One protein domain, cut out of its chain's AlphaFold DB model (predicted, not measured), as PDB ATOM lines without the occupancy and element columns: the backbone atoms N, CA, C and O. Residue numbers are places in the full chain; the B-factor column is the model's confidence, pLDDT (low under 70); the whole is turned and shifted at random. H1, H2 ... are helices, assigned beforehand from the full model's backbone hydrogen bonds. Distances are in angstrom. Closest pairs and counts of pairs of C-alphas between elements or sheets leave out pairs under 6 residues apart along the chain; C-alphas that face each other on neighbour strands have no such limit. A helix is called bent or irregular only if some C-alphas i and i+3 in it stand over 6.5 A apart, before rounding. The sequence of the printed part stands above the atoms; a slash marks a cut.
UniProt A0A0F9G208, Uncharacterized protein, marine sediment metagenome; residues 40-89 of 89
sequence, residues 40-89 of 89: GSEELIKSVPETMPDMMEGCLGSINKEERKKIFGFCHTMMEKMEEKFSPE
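Overview. This is residues 40 to 89 of the 89 residues of an uncharacterized protein of marine sediment metagenome (UniProt A0A0F9G208). The model is an open U: the long helix H2 makes one leg, the bent helix H1 the other, and a tight link joins them at one end, while residues 40 to 58 and 72 to 89 stand free. The printed part has 50 residues with two named helices, H1 then H2, and is all helix. It is loose, with a radius of gyration of the C-alphas of 13.6 A, and flat, spanning 37 by 24 by 9 A.

Arrangement. H2, residues 65 to 86, is the longest helix. H1, residues 41 to 61, was assigned as one helix by its hydrogen bonds but is bent: C-alphas 50 and 53 are 6.7 A apart. Its arms, H1a and H1b, stand at a steep tilt of 49 degrees. H1b and H2 are close but not clearly touching; their closest C-alphas, of Leu 60 and Arg 68, are 6.6 A apart. They run opposite ways at a steep tilt of 43 degrees. H1a and H2 are apart. Every O i to N i+4 pair is within hydrogen-bond range in H2, 4 of 6 in H1a and 3 of 5 in H1b.

Along the chain. H2 runs 31.3 A, ending at C-alpha 86 (-21.289, -26.388, -24.680). H1a, residues 41 to 50, begins at C-alpha 41 (-21.509, -22.611, -38.659) and runs 14.9 A; H1b, residues 53 to 61, runs 11.4 A.

Size, cuts and confidence. The printed part has no cut. The C-alphas farthest apart, of Ser 62 and Glu 89, are 39.2 A apart. Residue 89 alone is under 70 in pLDDT.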
ATOM      1  N   GLY A  40     -22.972 -19.138 -41.775       73.75
ATOM      2  CA  GLY A  40     -23.321 -20.486 -41.326       73.75
ATOM      3  C   GLY A  40     -22.185 -21.093 -40.495       73.75
ATOM      4  O   GLY A  40     -21.019 -20.772 -40.715       73.75
ATOM      5  N   SER A  41     -22.501 -22.001 -39.566       71.94
ATOM      6  CA  SER A  41     -21.509 -22.611 -38.659       71.94
ATOM      7  C   SER A  41     -20.309 -23.225 -39.390       71.94
ATOM      8  O   SER A  41     -19.182 -23.133 -38.913       71.94
ATOM      9  N   GLU A  42     -20.526 -23.803 -40.572       76.75
ATOM     10  CA  GLU A  42     -19.472 -24.414 -41.384       76.75
ATOM     11  C   GLU A  42     -18.525 -23.384 -42.025       76.75
ATOM     12  O   GLU A  42     -17.311 -23.590 -42.064       76.75
ATOM     13  N   GLU A  43     -19.060 -22.257 -42.498       77.56
ATOM     14  CA  GLU A  43     -18.246 -21.149 -43.011       77.56
ATOM     15  C   GLU A  43     -17.473 -20.472 -41.884       77.56
ATOM     16  O   GLU A  43     -16.319 -20.089 -42.065       77.56
ATOM     17  N   LEU A  44     -18.079 -20.383 -40.702       77.06
ATOM     18  CA  LEU A  44     -17.465 -19.841 -39.496       77.06
ATOM     19  C   LEU A  44     -16.240 -20.674 -39.076       77.06
ATOM     20  O   LEU A  44     -15.163 -20.123 -38.859       77.06
ATOM     21  N   ILE A  45     -16.371 -22.005 -39.060       78.06
ATOM     22  CA  ILE A  45     -15.270 -22.931 -38.736       78.06
ATOM     23  C   ILE A  45     -14.106 -22.814 -39.733       78.06
ATOM     24  O   ILE A  45     -12.953 -22.970 -39.339       78.06
ATOM     25  N   LYS A  46     -14.383 -22.531 -41.011       81.81
ATOM     26  CA  LYS A  46     -13.355 -22.399 -42.059       81.81
ATOM     27  C   LYS A  46     -12.691 -21.021 -42.070       81.81
ATOM     28  O   LYS A  46     -11.480 -20.930 -42.219       81.81
ATOM     29  N   SER A  47     -13.475 -19.959 -41.905       77.06
ATOM     30  CA  SER A  47     -13.011 -18.576 -42.078       77.06
ATOM     31  C   SER A  47     -12.313 -18.002 -40.848       77.06
ATOM     32  O   SER A  47     -11.371 -17.216 -40.984       77.06
ATOM     33  N   VAL A  48     -12.733 -18.388 -39.640       79.94
ATOM     34  CA  VAL A  48     -12.149 -17.857 -38.401       79.94
ATOM     35  C   VAL A  48     -10.658 -18.191 -38.271       79.94
ATOM     36  O   VAL A  48      -9.889 -17.265 -38.025       79.94
ATOM     37  N   PRO A  49     -10.188 -19.435 -38.487       80.44
ATOM     38  CA  PRO A  49      -8.763 -19.754 -38.371       80.44
ATOM     39  C   PRO A  49      -7.866 -18.976 -39.340       80.44
ATOM     40  O   PRO A  49      -6.708 -18.727 -39.018       80.44
ATOM     41  N   GLU A  50      -8.387 -18.596 -40.508       82.12
ATOM     42  CA  GLU A  50      -7.632 -17.860 -41.529       82.12
ATOM     43  C   GLU A  50      -7.597 -16.353 -41.256       82.12
ATOM     44  O   GLU A  50      -6.573 -15.712 -41.462       82.12
ATOM     45  N   THR A  51      -8.702 -15.779 -40.775       76.81
ATOM     46  CA  THR A  51      -8.859 -14.317 -40.648       76.81
ATOM     47  C   THR A  51      -8.546 -13.781 -39.254       76.81
ATOM     48  O   THR A  51      -8.129 -12.631 -39.094       76.81
ATOM     49  N   MET A  52      -8.741 -14.603 -38.223       80.06
ATOM     50  CA  MET A  52      -8.562 -14.197 -36.833       80.06
ATOM     51  C   MET A  52      -7.100 -13.880 -36.471       80.06
ATOM     52  O   MET A  52      -6.903 -12.905 -35.743       80.06
ATOM     53  N   PRO A  53      -6.068 -14.596 -36.971       81.19
ATOM     54  CA  PRO A  53      -4.673 -14.260 -36.681       81.19
ATOM     55  C   PRO A  53      -4.288 -12.848 -37.133       81.19
ATOM     56  O   PRO A  53      -3.758 -12.085 -36.327       81.19
ATOM     57  N   ASP A  54      -4.634 -12.470 -38.365       79.38
ATOM     58  CA  ASP A  54      -4.323 -11.150 -38.928       79.38
ATOM     59  C   ASP A  54      -5.040 -10.028 -38.159       79.38
ATOM     60  O   ASP A  54      -4.461  -8.977 -37.869       79.38
ATOM     61  N   MET A  55      -6.293 -10.261 -37.746       75.38
ATOM     62  CA  MET A  55      -7.011  -9.334 -36.863       75.38
ATOM     63  C   MET A  55      -6.324  -9.188 -35.500       75.38
ATOM     64  O   MET A  55      -6.205  -8.077 -34.974       75.38
ATOM     65  N   MET A  56      -5.877 -10.300 -34.912       78.06
ATOM     66  CA  MET A  56      -5.229 -10.298 -33.603       78.06
ATOM     67  C   MET A  56      -3.825  -9.692 -33.653       78.06
ATOM     68  O   MET A  56      -3.403  -9.092 -32.663       78.06
ATOM     69  N   GLU A  57      -3.109  -9.788 -34.773       80.19
ATOM     70  CA  GLU A  57      -1.782  -9.192 -34.936       80.19
ATOM     71  C   GLU A  57      -1.821  -7.671 -34.732       80.19
ATOM     72  O   GLU A  57      -0.999  -7.128 -33.990       80.19
ATOM     73  N   GLY A  58      -2.835  -6.993 -35.279       73.50
ATOM     74  CA  GLY A  58      -3.037  -5.557 -35.069       73.50
ATOM     75  C   GLY A  58      -3.309  -5.193 -33.605       73.50
ATOM     76  O   GLY A  58      -2.728  -4.243 -33.080       73.50
ATOM     77  N   CYS A  59      -4.144  -5.974 -32.912       72.81
ATOM     78  CA  CYS A  59      -4.489  -5.724 -31.509       72.81
ATOM     79  C   CYS A  59      -3.343  -6.041 -30.538       72.81
ATOM     80  O   CYS A  59      -3.212  -5.396 -29.502       72.81
ATOM     81  N   LEU A  60      -2.533  -7.054 -30.844       79.75
ATOM     82  CA  LEU A  60      -1.481  -7.549 -29.955       79.75
ATOM     83  C   LEU A  60      -0.101  -6.965 -30.279       79.75
ATOM     84  O   LEU A  60       0.802  -7.034 -29.440       79.75
ATOM     85  N   GLY A  61       0.075  -6.394 -31.473       79.81
ATOM     86  CA  GLY A  61       1.333  -5.808 -31.934       79.81
ATOM     87  C   GLY A  61       1.781  -4.601 -31.109       79.81
ATOM     88  O   GLY A  61       2.978  -4.426 -30.884       79.81
ATOM     89  N   SER A  62       0.833  -3.816 -30.589       76.81
ATOM     90  CA  SER A  62       1.086  -2.643 -29.738       76.81
ATOM     91  C   SER A  62       1.295  -2.980 -28.254       76.81
ATOM     92  O   SER A  62       1.655  -2.105 -27.468       76.81
ATOM     93  N   ILE A  63       1.106  -4.244 -27.864       85.69
ATOM     94  CA  ILE A  63       1.099  -4.700 -26.470       85.69
ATOM     95  C   ILE A  63       2.422  -5.398 -26.129       85.69
ATOM     96  O   ILE A  63       3.016  -6.114 -26.951       85.69
ATOM     97  N   ASN A  64       2.920  -5.233 -24.901       89.94
ATOM     98  CA  ASN A  64       4.176  -5.868 -24.504       89.94
ATOM     99  C   ASN A  64       4.020  -7.391 -24.300       89.94
ATOM    100  O   ASN A  64       2.921  -7.943 -24.247       89.94
ATOM    101  N   LYS A  65       5.147  -8.105 -24.204       90.12
ATOM    102  CA  LYS A  65       5.150  -9.574 -24.118       90.12
ATOM    103  C   LYS A  65       4.433 -10.111 -22.871       90.12
ATOM    104  O   LYS A  65       3.809 -11.167 -22.951       90.12
ATOM    105  N   GLU A  66       4.539  -9.438 -21.727       91.88
ATOM    106  CA  GLU A  66       3.891  -9.883 -20.486       91.88
ATOM    107  C   GLU A  66       2.380  -9.672 -20.526       91.88
ATOM    108  O   GLU A  66       1.615 -10.554 -20.138       91.88
ATOM    109  N   GLU A  67       1.938  -8.532 -21.039       87.06
ATOM    110  CA  GLU A  67       0.521  -8.230 -21.225       87.06
ATOM    111  C   GLU A  67      -0.122  -9.179 -22.240       87.06
ATOM    112  O   GLU A  67      -1.182  -9.740 -21.960       87.06
ATOM    113  N   ARG A  68       0.563  -9.478 -23.354       89.00
ATOM    114  CA  ARG A  68       0.121 -10.506 -24.311       89.00
ATOM    115  C   ARG A  68      -0.077 -11.866 -23.645       89.00
ATOM    116  O   ARG A  68      -1.100 -12.505 -23.863       89.00
ATOM    117  N   LYS A  69       0.859 -12.295 -22.787       90.00
ATOM    118  CA  LYS A  69       0.719 -13.554 -22.033       90.00
ATOM    119  C   LYS A  69      -0.516 -13.560 -21.132       90.00
ATOM    120  O   LYS A  69      -1.185 -14.585 -21.053       90.00
ATOM    121  N   LYS A  70      -0.826 -12.443 -20.466       89.31
ATOM    122  CA  LYS A  70      -2.031 -12.324 -19.625       89.31
ATOM    123  C   LYS A  70      -3.306 -12.435 -20.459       89.31
ATOM    124  O   LYS A  70      -4.217 -13.153 -20.059       89.31
ATOM    125  N   ILE A  71      -3.347 -11.775 -21.619       88.06
ATOM    126  CA  ILE A  71      -4.479 -11.849 -22.554       88.06
ATOM    127  C   ILE A  71      -4.673 -13.285 -23.038       88.06
ATOM    128  O   ILE A  71      -5.774 -13.816 -22.927       88.06
ATOM    129  N   PHE A  72      -3.609 -13.949 -23.495       88.44
ATOM    130  CA  PHE A  72      -3.699 -15.342 -23.934       88.44
ATOM    131  C   PHE A  72      -4.149 -16.279 -22.815       88.44
ATOM    132  O   PHE A  72      -5.018 -17.113 -23.047       88.44
ATOM    133  N   GLY A  73      -3.625 -16.116 -21.597       89.19
ATOM    134  CA  GLY A  73      -4.076 -16.892 -20.441       89.19
ATOM    135  C   GLY A  73      -5.569 -16.703 -20.162       89.19
ATOM    136  O   GLY A  73      -6.291 -17.679 -19.994       89.19
ATOM    137  N   PHE A  74      -6.050 -15.457 -20.194       87.25
ATOM    138  CA  PHE A  74      -7.473 -15.160 -20.049       87.25
ATOM    139  C   PHE A  74      -8.318 -15.812 -21.154       87.25
ATOM    140  O   PHE A  74      -9.336 -16.434 -20.852       87.25
ATOM    141  N   CYS A  75      -7.888 -15.712 -22.417       86.50
ATOM    142  CA  CYS A  75      -8.574 -16.339 -23.546       86.50
ATOM    143  C   CYS A  75      -8.643 -17.863 -23.395       86.50
ATOM    144  O   CYS A  75      -9.720 -18.421 -23.577       86.50
ATOM    145  N   HIS A  76      -7.549 -18.525 -23.008       87.12
ATOM    146  CA  HIS A  76      -7.540 -19.972 -22.771       87.12
ATOM    147  C   HIS A  76      -8.536 -20.380 -21.682       87.12
ATOM    148  O   HIS A  76      -9.414 -21.195 -21.947       87.12
ATOM    149  N   THR A  77      -8.483 -19.752 -20.503       91.38
ATOM    150  CA  THR A  77      -9.424 -20.054 -19.410       91.38
ATOM    151  C   THR A  77     -10.880 -19.782 -19.797       91.38
ATOM    152  O   THR A  77     -11.790 -20.480 -19.354       91.38
ATOM    153  N   MET A  78     -11.137 -18.745 -20.597       90.38
ATOM    154  CA  MET A  78     -12.480 -18.471 -21.106       90.38
ATOM    155  C   MET A  78     -12.953 -19.578 -22.056       90.38
ATOM    156  O   MET A  78     -14.100 -20.000 -21.941       90.38
ATOM    157  N   MET A  79     -12.090 -20.043 -22.964       88.12
ATOM    158  CA  MET A  79     -12.418 -21.110 -23.913       88.12
ATOM    159  C   MET A  79     -12.675 -22.439 -23.201       88.12
ATOM    160  O   MET A  79     -13.707 -23.044 -23.464       88.12
ATOM    161  N   GLU A  80     -11.839 -22.823 -22.231       90.06
ATOM    162  CA  GLU A  80     -12.052 -24.026 -21.402       90.06
ATOM    163  C   GLU A  80     -13.446 -24.023 -20.752       90.06
ATOM    164  O   GLU A  80     -14.212 -24.974 -20.887       90.06
ATOM    165  N   LYS A  81     -13.845 -22.905 -20.130       89.75
ATOM    166  CA  LYS A  81     -15.186 -22.767 -19.527       89.75
ATOM    167  C   LYS A  81     -16.325 -22.865 -20.540       89.75
ATOM    168  O   LYS A  81     -17.442 -23.241 -20.183       89.75
ATOM    169  N   MET A  82     -16.093 -22.439 -21.780       89.31
ATOM    170  CA  MET A  82     -17.095 -22.525 -22.843       89.31
ATOM    171  C   MET A  82     -17.189 -23.954 -23.381       89.31
ATOM    172  O   MET A  82     -18.302 -24.423 -23.605       89.31
ATOM    173  N   GLU A  83     -16.065 -24.657 -23.520       88.50
ATOM    174  CA  GLU A  83     -16.028 -26.082 -23.870       88.50
ATOM    175  C   GLU A  83     -16.784 -26.918 -22.834       88.50
ATOM    176  O   GLU A  83     -17.716 -27.625 -23.206       88.50
ATOM    177  N   GLU A  84     -16.509 -26.740 -21.537       90.81
ATOM    178  CA  GLU A  84     -17.255 -27.411 -20.457       90.81
ATOM    179  C   GLU A  84     -18.772 -27.168 -20.548       90.81
ATOM    180  O   GLU A  84     -19.584 -28.053 -20.273       90.81
ATOM    181  N   LYS A  85     -19.178 -25.953 -20.932       90.62
ATOM    182  CA  LYS A  85     -20.588 -25.555 -20.993       90.62
ATOM    183  C   LYS A  85     -21.318 -26.086 -22.228       90.62
ATOM    184  O   LYS A  85     -22.509 -26.387 -22.139       90.62
ATOM    185  N   PHE A  86     -20.659 -26.106 -23.383       85.31
ATOM    186  CA  PHE A  86     -21.289 -26.388 -24.680       85.31
ATOM    187  C   PHE A  86     -20.893 -27.743 -25.275       85.31
ATOM    188  O   PHE A  86     -21.464 -28.156 -26.283       85.31
ATOM    189  N   SER A  87     -19.943 -28.447 -24.669       81.81
ATOM    190  CA  SER A  87     -19.555 -29.817 -25.009       81.81
ATOM    191  C   SER A  87     -19.303 -30.640 -23.737       81.81
ATOM    192  O   SER A  87     -18.199 -31.150 -23.559       81.81
ATOM    193  N   PRO A  88     -20.301 -30.755 -22.832       70.81
ATOM    194  CA  PRO A  88     -20.173 -31.623 -21.668       70.81
ATOM    195  C   PRO A  88     -20.103 -33.091 -22.120       70.81
ATOM    196  O   PRO A  88     -20.870 -33.497 -22.997       70.81
ATOM    197  N   GLU A  89     -19.177 -33.853 -21.532       65.81
ATOM    198  CA  GLU A  89     -19.065 -35.312 -21.711       65.81
ATOM    199  C   GLU A  89     -20.315 -36.070 -21.233       65.81
ATOM    200  O   GLU A  89     -20.920 -35.666 -20.209       65.81
TER     201      GLU A  89